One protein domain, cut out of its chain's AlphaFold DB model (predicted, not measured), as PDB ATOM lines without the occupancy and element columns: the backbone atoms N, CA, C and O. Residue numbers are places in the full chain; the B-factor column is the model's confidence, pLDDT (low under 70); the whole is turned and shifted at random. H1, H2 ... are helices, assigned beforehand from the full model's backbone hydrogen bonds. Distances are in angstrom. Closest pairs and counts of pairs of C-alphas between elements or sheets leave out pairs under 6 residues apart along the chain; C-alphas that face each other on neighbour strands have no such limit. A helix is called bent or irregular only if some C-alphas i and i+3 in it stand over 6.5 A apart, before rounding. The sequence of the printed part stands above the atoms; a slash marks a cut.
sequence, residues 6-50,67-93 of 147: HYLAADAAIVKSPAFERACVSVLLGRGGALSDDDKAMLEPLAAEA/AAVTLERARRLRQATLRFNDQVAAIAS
ATOM      1  N   HIS A   6     -18.193   6.484   1.760       75.25
ATOM      2  CA  HIS A   6     -19.433   6.837   2.459       75.25
ATOM      3  C   HIS A   6     -20.698   6.543   1.645       75.25
ATOM      4  O   HIS A   6     -21.756   6.359   2.235       75.25
ATOM      5  N   TYR A   7     -20.602   6.455   0.315       71.56
ATOM      6  CA  TYR A   7     -21.712   6.010  -0.538       71.56
ATOM      7  C   TYR A   7     -21.834   4.487  -0.610       71.56
ATOM      8  O   TYR A   7     -22.853   3.987  -1.066       71.56
ATOM      9  N   LEU A   8     -20.808   3.748  -0.185       72.06
ATOM     10  CA  LEU A   8     -20.755   2.285  -0.263       72.06
ATOM     11  C   LEU A   8     -20.940   1.601   1.098       72.06
ATOM     12  O   LEU A   8     -20.919   0.373   1.174       72.06
ATOM     13  N   ALA A   9     -21.077   2.376   2.173       73.50
ATOM     14  CA  ALA A   9     -21.324   1.845   3.503       73.50
ATOM     15  C   ALA A   9     -22.731   1.219   3.593       73.50
ATOM     16  O   ALA A   9     -23.654   1.635   2.896       73.50
ATOM     17  N   ALA A  10     -22.905   0.218   4.461       72.12
ATOM     18  CA  ALA A  10     -24.190  -0.474   4.637       72.12
ATOM     19  C   ALA A  10     -25.308   0.432   5.194       72.12
ATOM     20  O   ALA A  10     -26.483   0.077   5.154       72.12
ATOM     21  N   ASP A  11     -24.932   1.587   5.733       75.81
ATOM     22  CA  ASP A  11     -25.775   2.651   6.265       75.81
ATOM     23  C   ASP A  11     -25.742   3.919   5.393       75.81
ATOM     24  O   ASP A  11     -26.213   4.978   5.812       75.81
ATOM     25  N   ALA A  12     -25.192   3.835   4.176       82.06
ATOM     26  CA  ALA A  12     -25.161   4.961   3.253       82.06
ATOM     27  C   ALA A  12     -26.583   5.466   2.965       82.06
ATOM     28  O   ALA A  12     -27.519   4.683   2.832       82.06
ATOM     29  N   ALA A  13     -26.747   6.777   2.763       82.19
ATOM     30  CA  ALA A  13     -28.058   7.394   2.514       82.19
ATOM     31  C   ALA A  13     -28.805   6.840   1.279       82.19
ATOM     32  O   ALA A  13     -30.005   7.058   1.126       82.19
ATOM     33  N   ILE A  14     -28.099   6.139   0.385       80.06
ATOM     34  CA  ILE A  14     -28.683   5.456  -0.774       80.06
ATOM     35  C   ILE A  14     -29.416   4.154  -0.403       80.06
ATOM     36  O   ILE A  14     -30.272   3.704  -1.166       80.06
ATOM     37  N   VAL A  15     -29.104   3.567   0.758       78.50
ATOM     38  CA  VAL A  15     -29.705   2.335   1.278       78.50
ATOM     39  C   VAL A  15     -31.098   2.658   1.803       78.50
ATOM     40  O   VAL A  15     -31.271   3.275   2.853       78.50
ATOM     41  N   LYS A  16     -32.125   2.239   1.061       82.31
ATOM     42  CA  LYS A  16     -33.525   2.524   1.417       82.31
ATOM     43  C   LYS A  16     -34.046   1.639   2.544       82.31
ATOM     44  O   LYS A  16     -34.906   2.067   3.305       82.31
ATOM     45  N   SER A  17     -33.558   0.400   2.628       86.19
ATOM     46  CA  SER A  17     -33.966  -0.559   3.655       86.19
ATOM     47  C   SER A  17     -32.758  -1.367   4.141       86.19
ATOM     48  O   SER A  17     -32.453  -2.428   3.590       86.19
ATOM     49  N   PRO A  18     -32.072  -0.896   5.200       83.44
ATOM     50  CA  PRO A  18     -30.896  -1.579   5.741       83.44
ATOM     51  C   PRO A  18     -31.191  -2.997   6.252       83.44
ATOM     52  O   PRO A  18     -30.324  -3.867   6.227       83.44
ATOM     53  N   ALA A  19     -32.406  -3.259   6.745       84.69
ATOM     54  CA  ALA A  19     -32.799  -4.598   7.187       84.69
ATOM     55  C   ALA A  19     -32.922  -5.565   6.002       84.69
ATOM     56  O   ALA A  19     -32.304  -6.626   6.013       84.69
ATOM     57  N   PHE A  20     -33.625  -5.151   4.945       86.81
ATOM     58  CA  PHE A  20     -33.781  -5.945   3.729       86.81
ATOM     59  C   PHE A  20     -32.433  -6.257   3.066       86.81
ATOM     60  O   PHE A  20     -32.157  -7.407   2.730       86.81
ATOM     61  N   GLU A  21     -31.554  -5.263   2.921       85.94
ATOM     62  CA  GLU A  21     -30.249  -5.475   2.287       85.94
ATOM     63  C   GLU A  21     -29.359  -6.428   3.093       85.94
ATOM     64  O   GLU A  21     -28.755  -7.344   2.526       85.94
ATOM     65  N   ARG A  22     -29.328  -6.293   4.427       83.88
ATOM     66  CA  ARG A  22     -28.611  -7.236   5.303       83.88
ATOM     67  C   ARG A  22     -29.178  -8.653   5.214       83.88
ATOM     68  O   ARG A  22     -28.401  -9.614   5.220       83.88
ATOM     69  N   ALA A  23     -30.498  -8.789   5.111       86.94
ATOM     70  CA  ALA A  23     -31.162 -10.075   4.942       86.94
ATOM     71  C   ALA A  23     -30.753 -10.734   3.611       86.94
ATOM     72  O   ALA A  23     -30.291 -11.879   3.604       86.94
ATOM     73  N   CYS A  24     -30.797  -9.985   2.505       85.00
ATOM     74  CA  CYS A  24     -30.331 -10.431   1.190       85.00
ATOM     75  C   CYS A  24     -28.862 -10.881   1.218       85.00
ATOM     76  O   CYS A  24     -28.534 -11.979   0.768       85.00
ATOM     77  N   VAL A  25     -27.971 -10.079   1.808       84.00
ATOM     78  CA  VAL A  25     -26.547 -10.428   1.951       84.00
ATOM     79  C   VAL A  25     -26.369 -11.710   2.769       84.00
ATOM     80  O   VAL A  25     -25.568 -12.570   2.404       84.00
ATOM     81  N   SER A  26     -27.139 -11.885   3.843       84.00
ATOM     82  CA  SER A  26     -27.073 -13.087   4.681       84.00
ATOM     83  C   SER A  26     -27.496 -14.345   3.917       84.00
ATOM     84  O   SER A  26     -26.836 -15.379   4.041       84.00
ATOM     85  N   VAL A  27     -28.527 -14.257   3.073       86.44
ATOM     86  CA  VAL A  27     -28.927 -15.344   2.162       86.44
ATOM     87  C   VAL A  27     -27.823 -15.650   1.146       86.44
ATOM     88  O   VAL A  27     -27.449 -16.814   0.991       86.44
ATOM     89  N   LEU A  28     -27.248 -14.632   0.497       82.75
ATOM     90  CA  LEU A  28     -26.191 -14.808  -0.514       82.75
ATOM     91  C   LEU A  28     -24.899 -15.400   0.062       82.75
ATOM     92  O   LEU A  28     -24.208 -16.157  -0.615       82.75
ATOM     93  N   LEU A  29     -24.583 -15.097   1.323       82.12
ATOM     94  CA  LEU A  29     -23.431 -15.654   2.040       82.12
ATOM     95  C   LEU A  29     -23.683 -17.058   2.614       82.12
ATOM     96  O   LEU A  29     -22.828 -17.588   3.325       82.12
ATOM     97  N   GLY A  30     -24.850 -17.659   2.358       80.44
ATOM     98  CA  GLY A  30     -25.207 -18.973   2.894       80.44
ATOM     99  C   GLY A  30     -25.490 -18.977   4.400       80.44
ATOM    100  O   GLY A  30     -25.461 -20.029   5.035       80.44
ATOM    101  N   ARG A  31     -25.754 -17.804   4.986       78.81
ATOM    102  CA  ARG A  31     -26.066 -17.601   6.410       78.81
ATOM    103  C   ARG A  31     -27.575 -17.466   6.648       78.81
ATOM    104  O   ARG A  31     -27.994 -16.835   7.612       78.81
ATOM    105  N   GLY A  32     -28.400 -18.074   5.792       72.06
ATOM    106  CA  GLY A  32     -29.854 -17.878   5.781       72.06
ATOM    107  C   GLY A  32     -30.591 -18.303   7.056       72.06
ATOM    108  O   GLY A  32     -31.671 -17.803   7.322       72.06
ATOM    109  N   GLY A  33     -30.041 -19.174   7.903       68.12
ATOM    110  CA  GLY A  33     -30.681 -19.466   9.200       68.12
ATOM    111  C   GLY A  33     -30.141 -18.655  10.383       68.12
ATOM    112  O   GLY A  33     -30.494 -18.963  11.515       68.12
ATOM    113  N   ALA A  34     -29.318 -17.630  10.134       72.25
ATOM    114  CA  ALA A  34     -29.076 -16.541  11.084       72.25
ATOM    115  C   ALA A  34     -30.038 -15.352  10.868       72.25
ATOM    116  O   ALA A  34     -29.899 -14.339  11.547       72.25
ATOM    117  N   LEU A  35     -30.987 -15.465   9.928       80.56
ATOM    118  CA  LEU A  35     -32.018 -14.454   9.688       80.56
ATOM    119  C   LEU A  35     -32.952 -14.358  10.897       80.56
ATOM    120  O   LEU A  35     -33.505 -15.375  11.334       80.56
ATOM    121  N   SER A  36     -33.153 -13.133  11.386       82.69
ATOM    122  CA  SER A  36     -34.219 -12.830  12.341       82.69
ATOM    123  C   SER A  36     -35.588 -13.113  11.715       82.69
ATOM    124  O   SER A  36     -35.726 -13.162  10.491       82.69
ATOM    125  N   ASP A  37     -36.622 -13.273  12.534       83.12
ATOM    126  CA  ASP A  37     -37.992 -13.398  12.029       83.12
ATOM    127  C   ASP A  37     -38.440 -12.123  11.297       83.12
ATOM    128  O   ASP A  37     -39.105 -12.217  10.267       83.12
ATOM    129  N   ASP A  38     -37.956 -10.954  11.727       83.69
ATOM    130  CA  ASP A  38     -38.145  -9.687  11.010       83.69
ATOM    131  C   ASP A  38     -37.471  -9.700   9.628       83.69
ATOM    132  O   ASP A  38     -38.055  -9.257   8.640       83.69
ATOM    133  N   ASP A  39     -36.257 -10.256   9.529       84.75
ATOM    134  CA  ASP A  39     -35.541 -10.364   8.252       84.75
ATOM    135  C   ASP A  39     -36.268 -11.324   7.301       84.75
ATOM    136  O   ASP A  39     -36.384 -11.054   6.106       84.75
ATOM    137  N   LYS A  40     -36.792 -12.438   7.829       83.62
ATOM    138  CA  LYS A  40     -37.604 -13.382   7.051       83.62
ATOM    139  C   LYS A  40     -38.875 -12.715   6.552       83.62
ATOM    140  O   LYS A  40     -39.166 -12.840   5.370       83.62
ATOM    141  N   ALA A  41     -39.579 -11.964   7.401       86.69
ATOM    142  CA  ALA A  41     -40.789 -11.240   7.016       86.69
ATOM    143  C   ALA A  41     -40.536 -10.260   5.858       86.69
ATOM    144  O   ALA A  41     -41.364 -10.140   4.957       86.69
ATOM    145  N   MET A  42     -39.363  -9.617   5.829       86.88
ATOM    146  CA  MET A  42     -38.954  -8.739   4.725       86.88
ATOM    147  C   MET A  42     -38.646  -9.498   3.426       86.88
ATOM    148  O   MET A  42     -38.804  -8.939   2.342       86.88
ATOM    149  N   LEU A  43     -38.198 -10.755   3.520       87.94
ATOM    150  CA  LEU A  43     -37.862 -11.608   2.375       87.94
ATOM    151  C   LEU A  43     -39.007 -12.522   1.922       87.94
ATOM    152  O   LEU A  43     -38.892 -13.121   0.857       87.94
ATOM    153  N   GLU A  44     -40.106 -12.631   2.673       88.38
ATOM    154  CA  GLU A  44     -41.275 -13.443   2.301       88.38
ATOM    155  C   GLU A  44     -41.780 -13.181   0.867       88.38
ATOM    156  O   GLU A  44     -42.026 -14.159   0.161       88.38
ATOM    157  N   PRO A  45     -41.844 -11.931   0.356       87.69
ATOM    158  CA  PRO A  45     -42.224 -11.675  -1.039       87.69
ATOM    159  C   PRO A  45     -41.277 -12.294  -2.083       87.69
ATOM    160  O   PRO A  45     -41.634 -12.396  -3.252       87.69
ATOM    161  N   LEU A  46     -40.063 -12.666  -1.673       85.94
ATOM    162  CA  LEU A  46     -39.014 -13.280  -2.489       85.94
ATOM    163  C   LEU A  46     -38.858 -14.779  -2.209       85.94
ATOM    164  O   LEU A  46     -37.922 -15.405  -2.709       85.94
ATOM    165  N   ALA A  47     -39.726 -15.367  -1.385       85.88
ATOM    166  CA  ALA A  47     -39.733 -16.805  -1.194       85.88
ATOM    167  C   ALA A  47     -40.060 -17.490  -2.524       85.88
ATOM    168  O   ALA A  47     -41.057 -17.172  -3.171       85.88
ATOM    169  N   ALA A  48     -39.249 -18.473  -2.910       79.00
ATOM    170  CA  ALA A  48     -39.665 -19.424  -3.923       79.00
ATOM    171  C   ALA A  48     -40.963 -20.096  -3.452       79.00
ATOM    172  O   ALA A  48     -41.084 -20.475  -2.280       79.00
ATOM    173  N   GLU A  49     -41.927 -20.229  -4.361       66.75
ATOM    174  CA  GLU A  49     -43.181 -20.921  -4.099       66.75
ATOM    175  C   GLU A  49     -42.847 -22.372  -3.743       66.75
ATOM    176  O   GLU A  49     -42.406 -23.167  -4.575       66.75
ATOM    177  N   ALA A  50     -42.908 -22.684  -2.450       54.28
ATOM    178  CA  ALA A  50     -42.474 -23.975  -1.963       54.28
ATOM    179  C   ALA A  50     -43.454 -25.036  -2.468       54.28
ATOM    180  O   ALA A  50     -44.634 -25.016  -2.118       54.28
ATOM    181  N   ALA A  67     -24.335 -34.871  17.218       84.69
ATOM    182  CA  ALA A  67     -24.132 -34.891  15.772       84.69
ATOM    183  C   ALA A  67     -25.447 -34.835  14.971       84.69
ATOM    184  O   ALA A  67     -25.513 -34.096  13.990       84.69
ATOM    185  N   ALA A  68     -26.487 -35.561  15.393       83.44
ATOM    186  CA  ALA A  68     -27.798 -35.577  14.741       83.44
ATOM    187  C   ALA A  68     -28.475 -34.203  14.836       83.44
ATOM    188  O   ALA A  68     -28.840 -33.627  13.811       83.44
ATOM    189  N   VAL A  69     -28.492 -33.613  16.035       82.88
ATOM    190  CA  VAL A  69     -29.030 -32.263  16.276       82.88
ATOM    191  C   VAL A  69     -28.288 -31.210  15.446       82.88
ATOM    192  O   VAL A  69     -28.894 -30.333  14.824       82.88
ATOM    193  N   THR A  70     -26.956 -31.298  15.387       83.12
ATOM    194  CA  THR A  70     -26.129 -30.366  14.604       83.12
ATOM    195  C   THR A  70     -26.381 -30.514  13.101       83.12
ATOM    196  O   THR A  70     -26.475 -29.511  12.386       83.12
ATOM    197  N   LEU A  71     -26.530 -31.748  12.615       83.56
ATOM    198  CA  LEU A  71     -26.816 -32.045  11.214       83.56
ATOM    199  C   LEU A  71     -28.211 -31.557  10.806       83.56
ATOM    200  O   LEU A  71     -28.361 -30.944   9.746       83.56
ATOM    201  N   GLU A  72     -29.220 -31.772  11.645       82.75
ATOM    202  CA  GLU A  72     -30.578 -31.303  11.381       82.75
ATOM    203  C   GLU A  72     -30.641 -29.770  11.368       82.75
ATOM    204  O   GLU A  72     -31.209 -29.171  10.449       82.75
ATOM    205  N   ARG A  73     -29.950 -29.110  12.307       78.81
ATOM    206  CA  ARG A  73     -29.806 -27.648  12.315       78.81
ATOM    207  C   ARG A  73     -29.155 -27.141  11.028       78.81
ATOM    208  O   ARG A  73     -29.664 -26.202  10.417       78.81
ATOM    209  N   ALA A  74     -28.076 -27.784  10.573       76.31
ATOM    210  CA  ALA A  74     -27.410 -27.459   9.309       76.31
ATOM    211  C   ALA A  74     -28.325 -27.667   8.090       76.31
ATOM    212  O   ALA A  74     -28.298 -26.868   7.151       76.31
ATOM    213  N   ARG A  75     -29.168 -28.705   8.103       78.75
ATOM    214  CA  ARG A  75     -30.153 -28.962   7.046       78.75
ATOM    215  C   ARG A  75     -31.214 -27.864   6.992       78.75
ATOM    216  O   ARG A  75     -31.460 -27.338   5.909       78.75
ATOM    217  N   ARG A  76     -31.770 -27.463   8.140       73.69
ATOM    218  CA  ARG A  76     -32.738 -26.355   8.239       73.69
ATOM    219  C   ARG A  76     -32.126 -25.028   7.771       73.69
ATOM    220  O   ARG A  76     -32.745 -24.318   6.984       73.69
ATOM    221  N   LEU A  77     -30.880 -24.734   8.164       70.50
ATOM    222  CA  LEU A  77     -30.110 -23.564   7.701       70.50
ATOM    223  C   LEU A  77     -29.961 -23.544   6.167       70.50
ATOM    224  O   LEU A  77     -30.172 -22.510   5.528       70.50
ATOM    225  N   ARG A  78     -29.623 -24.691   5.561       71.88
ATOM    226  CA  ARG A  78     -29.516 -24.830   4.100       71.88
ATOM    227  C   ARG A  78     -30.867 -24.651   3.415       71.88
ATOM    228  O   ARG A  78     -30.938 -23.916   2.442       71.88
ATOM    229  N   GLN A  79     -31.930 -25.265   3.930       72.56
ATOM    230  CA  GLN A  79     -33.279 -25.139   3.367       72.56
ATOM    231  C   GLN A  79     -33.795 -23.695   3.417       72.56
ATOM    232  O   GLN A  79     -34.304 -23.201   2.416       72.56
ATOM    233  N   ALA A  80     -33.597 -22.993   4.538       68.50
ATOM    234  CA  ALA A  80     -33.947 -21.579   4.662       68.50
ATOM    235  C   ALA A  80     -33.168 -20.705   3.667       68.50
ATOM    236  O   ALA A  80     -33.729 -19.791   3.074       68.50
ATOM    237  N   THR A  81     -31.889 -21.018   3.438       70.75
ATOM    238  CA  THR A  81     -31.076 -20.333   2.425       70.75
ATOM    239  C   THR A  81     -31.620 -20.591   1.019       70.75
ATOM    240  O   THR A  81     -31.821 -19.641   0.274       70.75
ATOM    241  N   LEU A  82     -31.906 -21.853   0.671       75.00
ATOM    242  CA  LEU A  82     -32.426 -22.243  -0.646       75.00
ATOM    243  C   LEU A  82     -33.784 -21.604  -0.957       75.00
ATOM    244  O   LEU A  82     -34.014 -21.228  -2.098       75.00
ATOM    245  N   ARG A  83     -34.650 -21.426   0.051       83.31
ATOM    246  CA  ARG A  83     -35.982 -20.821  -0.116       83.31
ATOM    247  C   ARG A  83     -35.932 -19.431  -0.751       83.31
ATOM    248  O   ARG A  83     -36.816 -19.097  -1.530       83.31
ATOM    249  N   PHE A  84     -34.922 -18.635  -0.412       85.31
ATOM    250  CA  PHE A  84     -34.785 -17.258  -0.892       85.31
ATOM    251  C   PHE A  84     -33.660 -17.094  -1.924       85.31
ATOM    252  O   PHE A  84     -33.577 -16.047  -2.561       85.31
ATOM    253  N   ASN A  85     -32.776 -18.089  -2.088       84.00
ATOM    254  CA  ASN A  85     -31.527 -17.925  -2.836       84.00
ATOM    255  C   ASN A  85     -31.756 -17.501  -4.286       84.00
ATOM    256  O   ASN A  85     -31.116 -16.554  -4.719       84.00
ATOM    257  N   ASP A  86     -32.681 -18.141  -5.000       82.50
ATOM    258  CA  ASP A  86     -32.880 -17.893  -6.432       82.50
ATOM    259  C   ASP A  86     -33.333 -16.452  -6.710       82.50
ATOM    260  O   ASP A  86     -32.750 -15.752  -7.541       82.50
ATOM    261  N   GLN A  87     -34.336 -15.975  -5.967       84.94
ATOM    262  CA  GLN A  87     -34.876 -14.621  -6.121       84.94
ATOM    263  C   GLN A  87     -33.894 -13.563  -5.606       84.94
ATOM    264  O   GLN A  87     -33.656 -12.554  -6.268       84.94
ATOM    265  N   VAL A  88     -33.255 -13.802  -4.457       85.56
ATOM    266  CA  VAL A  88     -32.258 -12.876  -3.900       85.56
ATOM    267  C   VAL A  88     -31.001 -12.815  -4.777       85.56
ATOM    268  O   VAL A  88     -30.419 -11.742  -4.933       85.56
ATOM    269  N   ALA A  89     -30.590 -13.920  -5.406       80.69
ATOM    270  CA  ALA A  89     -29.476 -13.952  -6.354       80.69
ATOM    271  C   ALA A  89     -29.762 -13.143  -7.622       80.69
ATOM    272  O   ALA A  89     -28.837 -12.544  -8.170       80.69
ATOM    273  N   ALA A  90     -31.023 -13.056  -8.054       77.56
ATOM    274  CA  ALA A  90     -31.421 -12.174  -9.148       77.56
ATOM    275  C   ALA A  90     -31.361 -10.680  -8.766       77.56
ATOM    276  O   ALA A  90     -31.142  -9.833  -9.631       77.56
ATOM    277  N   ILE A  91     -31.521 -10.359  -7.477       74.50
ATOM    278  CA  ILE A  91     -31.471  -8.991  -6.925       74.50
ATOM    279  C   ILE A  91     -30.043  -8.592  -6.508       74.50
ATOM    280  O   ILE A  91     -29.767  -7.409  -6.297       74.50
ATOM    281  N   ALA A  92     -29.128  -9.563  -6.386       62.25
ATOM    282  CA  ALA A  92     -27.745  -9.347  -5.971       62.25
ATOM    283  C   ALA A  92     -27.082  -8.208  -6.761       62.25
ATOM    284  O   ALA A  92     -27.381  -8.001  -7.937       62.25
ATOM    285  N   SER A  93     -26.188  -7.467  -6.092       59.31
ATOM    286  CA  SER A  93     -25.747  -6.136  -6.521       59.31
ATOM    287  C   SER A  93     -25.311  -6.087  -7.986       59.31
ATOM    288  O   SER A  93     -24.180  -6.392  -8.347       59.31
TER     289      SER A  93
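AT A GLANCE: This is residues 6 to 50 and 67 to 93 of the 147 residues of an uncharacterized protein of Phytophthora parasitica P1976 (UniProt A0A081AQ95). The far part of a long helix, H3, packs on two short crossed helices, H1 and H2, while its first residues, 67 to 72, stick out as an arm. A tail without named elements, residues 6 to 17, lies at the other end. The 72 printed residues, all helix in class, hold H1, H2 and H3 in that order; the elongated whole spans 45 by 26 by 19 A and is only just compact, close to loose, with a radius of gyration of the C-alphas of 13.3 A.

HOW THE PARTS SIT: Start at H3, residues 67 to 91, with a kink of 48 degrees near residue 85. With residues 81 to 89 alone it touches H1, residues 18 to 28, at a steep tilt of 66 degrees, opposite ways; the closest C-alphas, of Val 27 and Thr 81, are 5.4 A apart. With residues 84 to 88 alone it touches H2, residues 37 to 46, at a steep tilt of 47 degrees, the same way; the closest C-alphas, of Leu 46 and Gln 87, are 5.7 A apart. H1 and H2 touch, only just about perpendicular at 72 degrees; their closest C-alphas, of Ala 23 and Asp 39, are 5.5 A apart. Every O i to N i+4 pair is within hydrogen-bond range in H1, against 4 of 6 in H2 and 18 of 21 in H3.

IN THESE COORDINATES: Find C-alpha 67 at (-24.132, -34.891, 15.772); H3 runs 35.2 A to C-alpha 91 at (-31.471, -8.991, -6.925). H1 begins at C-alpha 18, (-30.896, -1.579, 5.741), and measures 15.4 A; H2 measures 14.6 A. H2 and H3 are irregular: C-alphas 42 and 45 are 7.2 A apart, C-alphas 83 and 86 7.6 A.

THE WHOLE: The farthest C-alphas, of His 6 and Ala 68, are 44.9 A apart. Residues 51 to 66 are not printed, and C-alphas 50 and 67 are 27.8 A apart across this cut; the link from H1 to H2 is short. Look for pLDDT under 70 at residues 33, 49 to 50, 80 and 92 to 93.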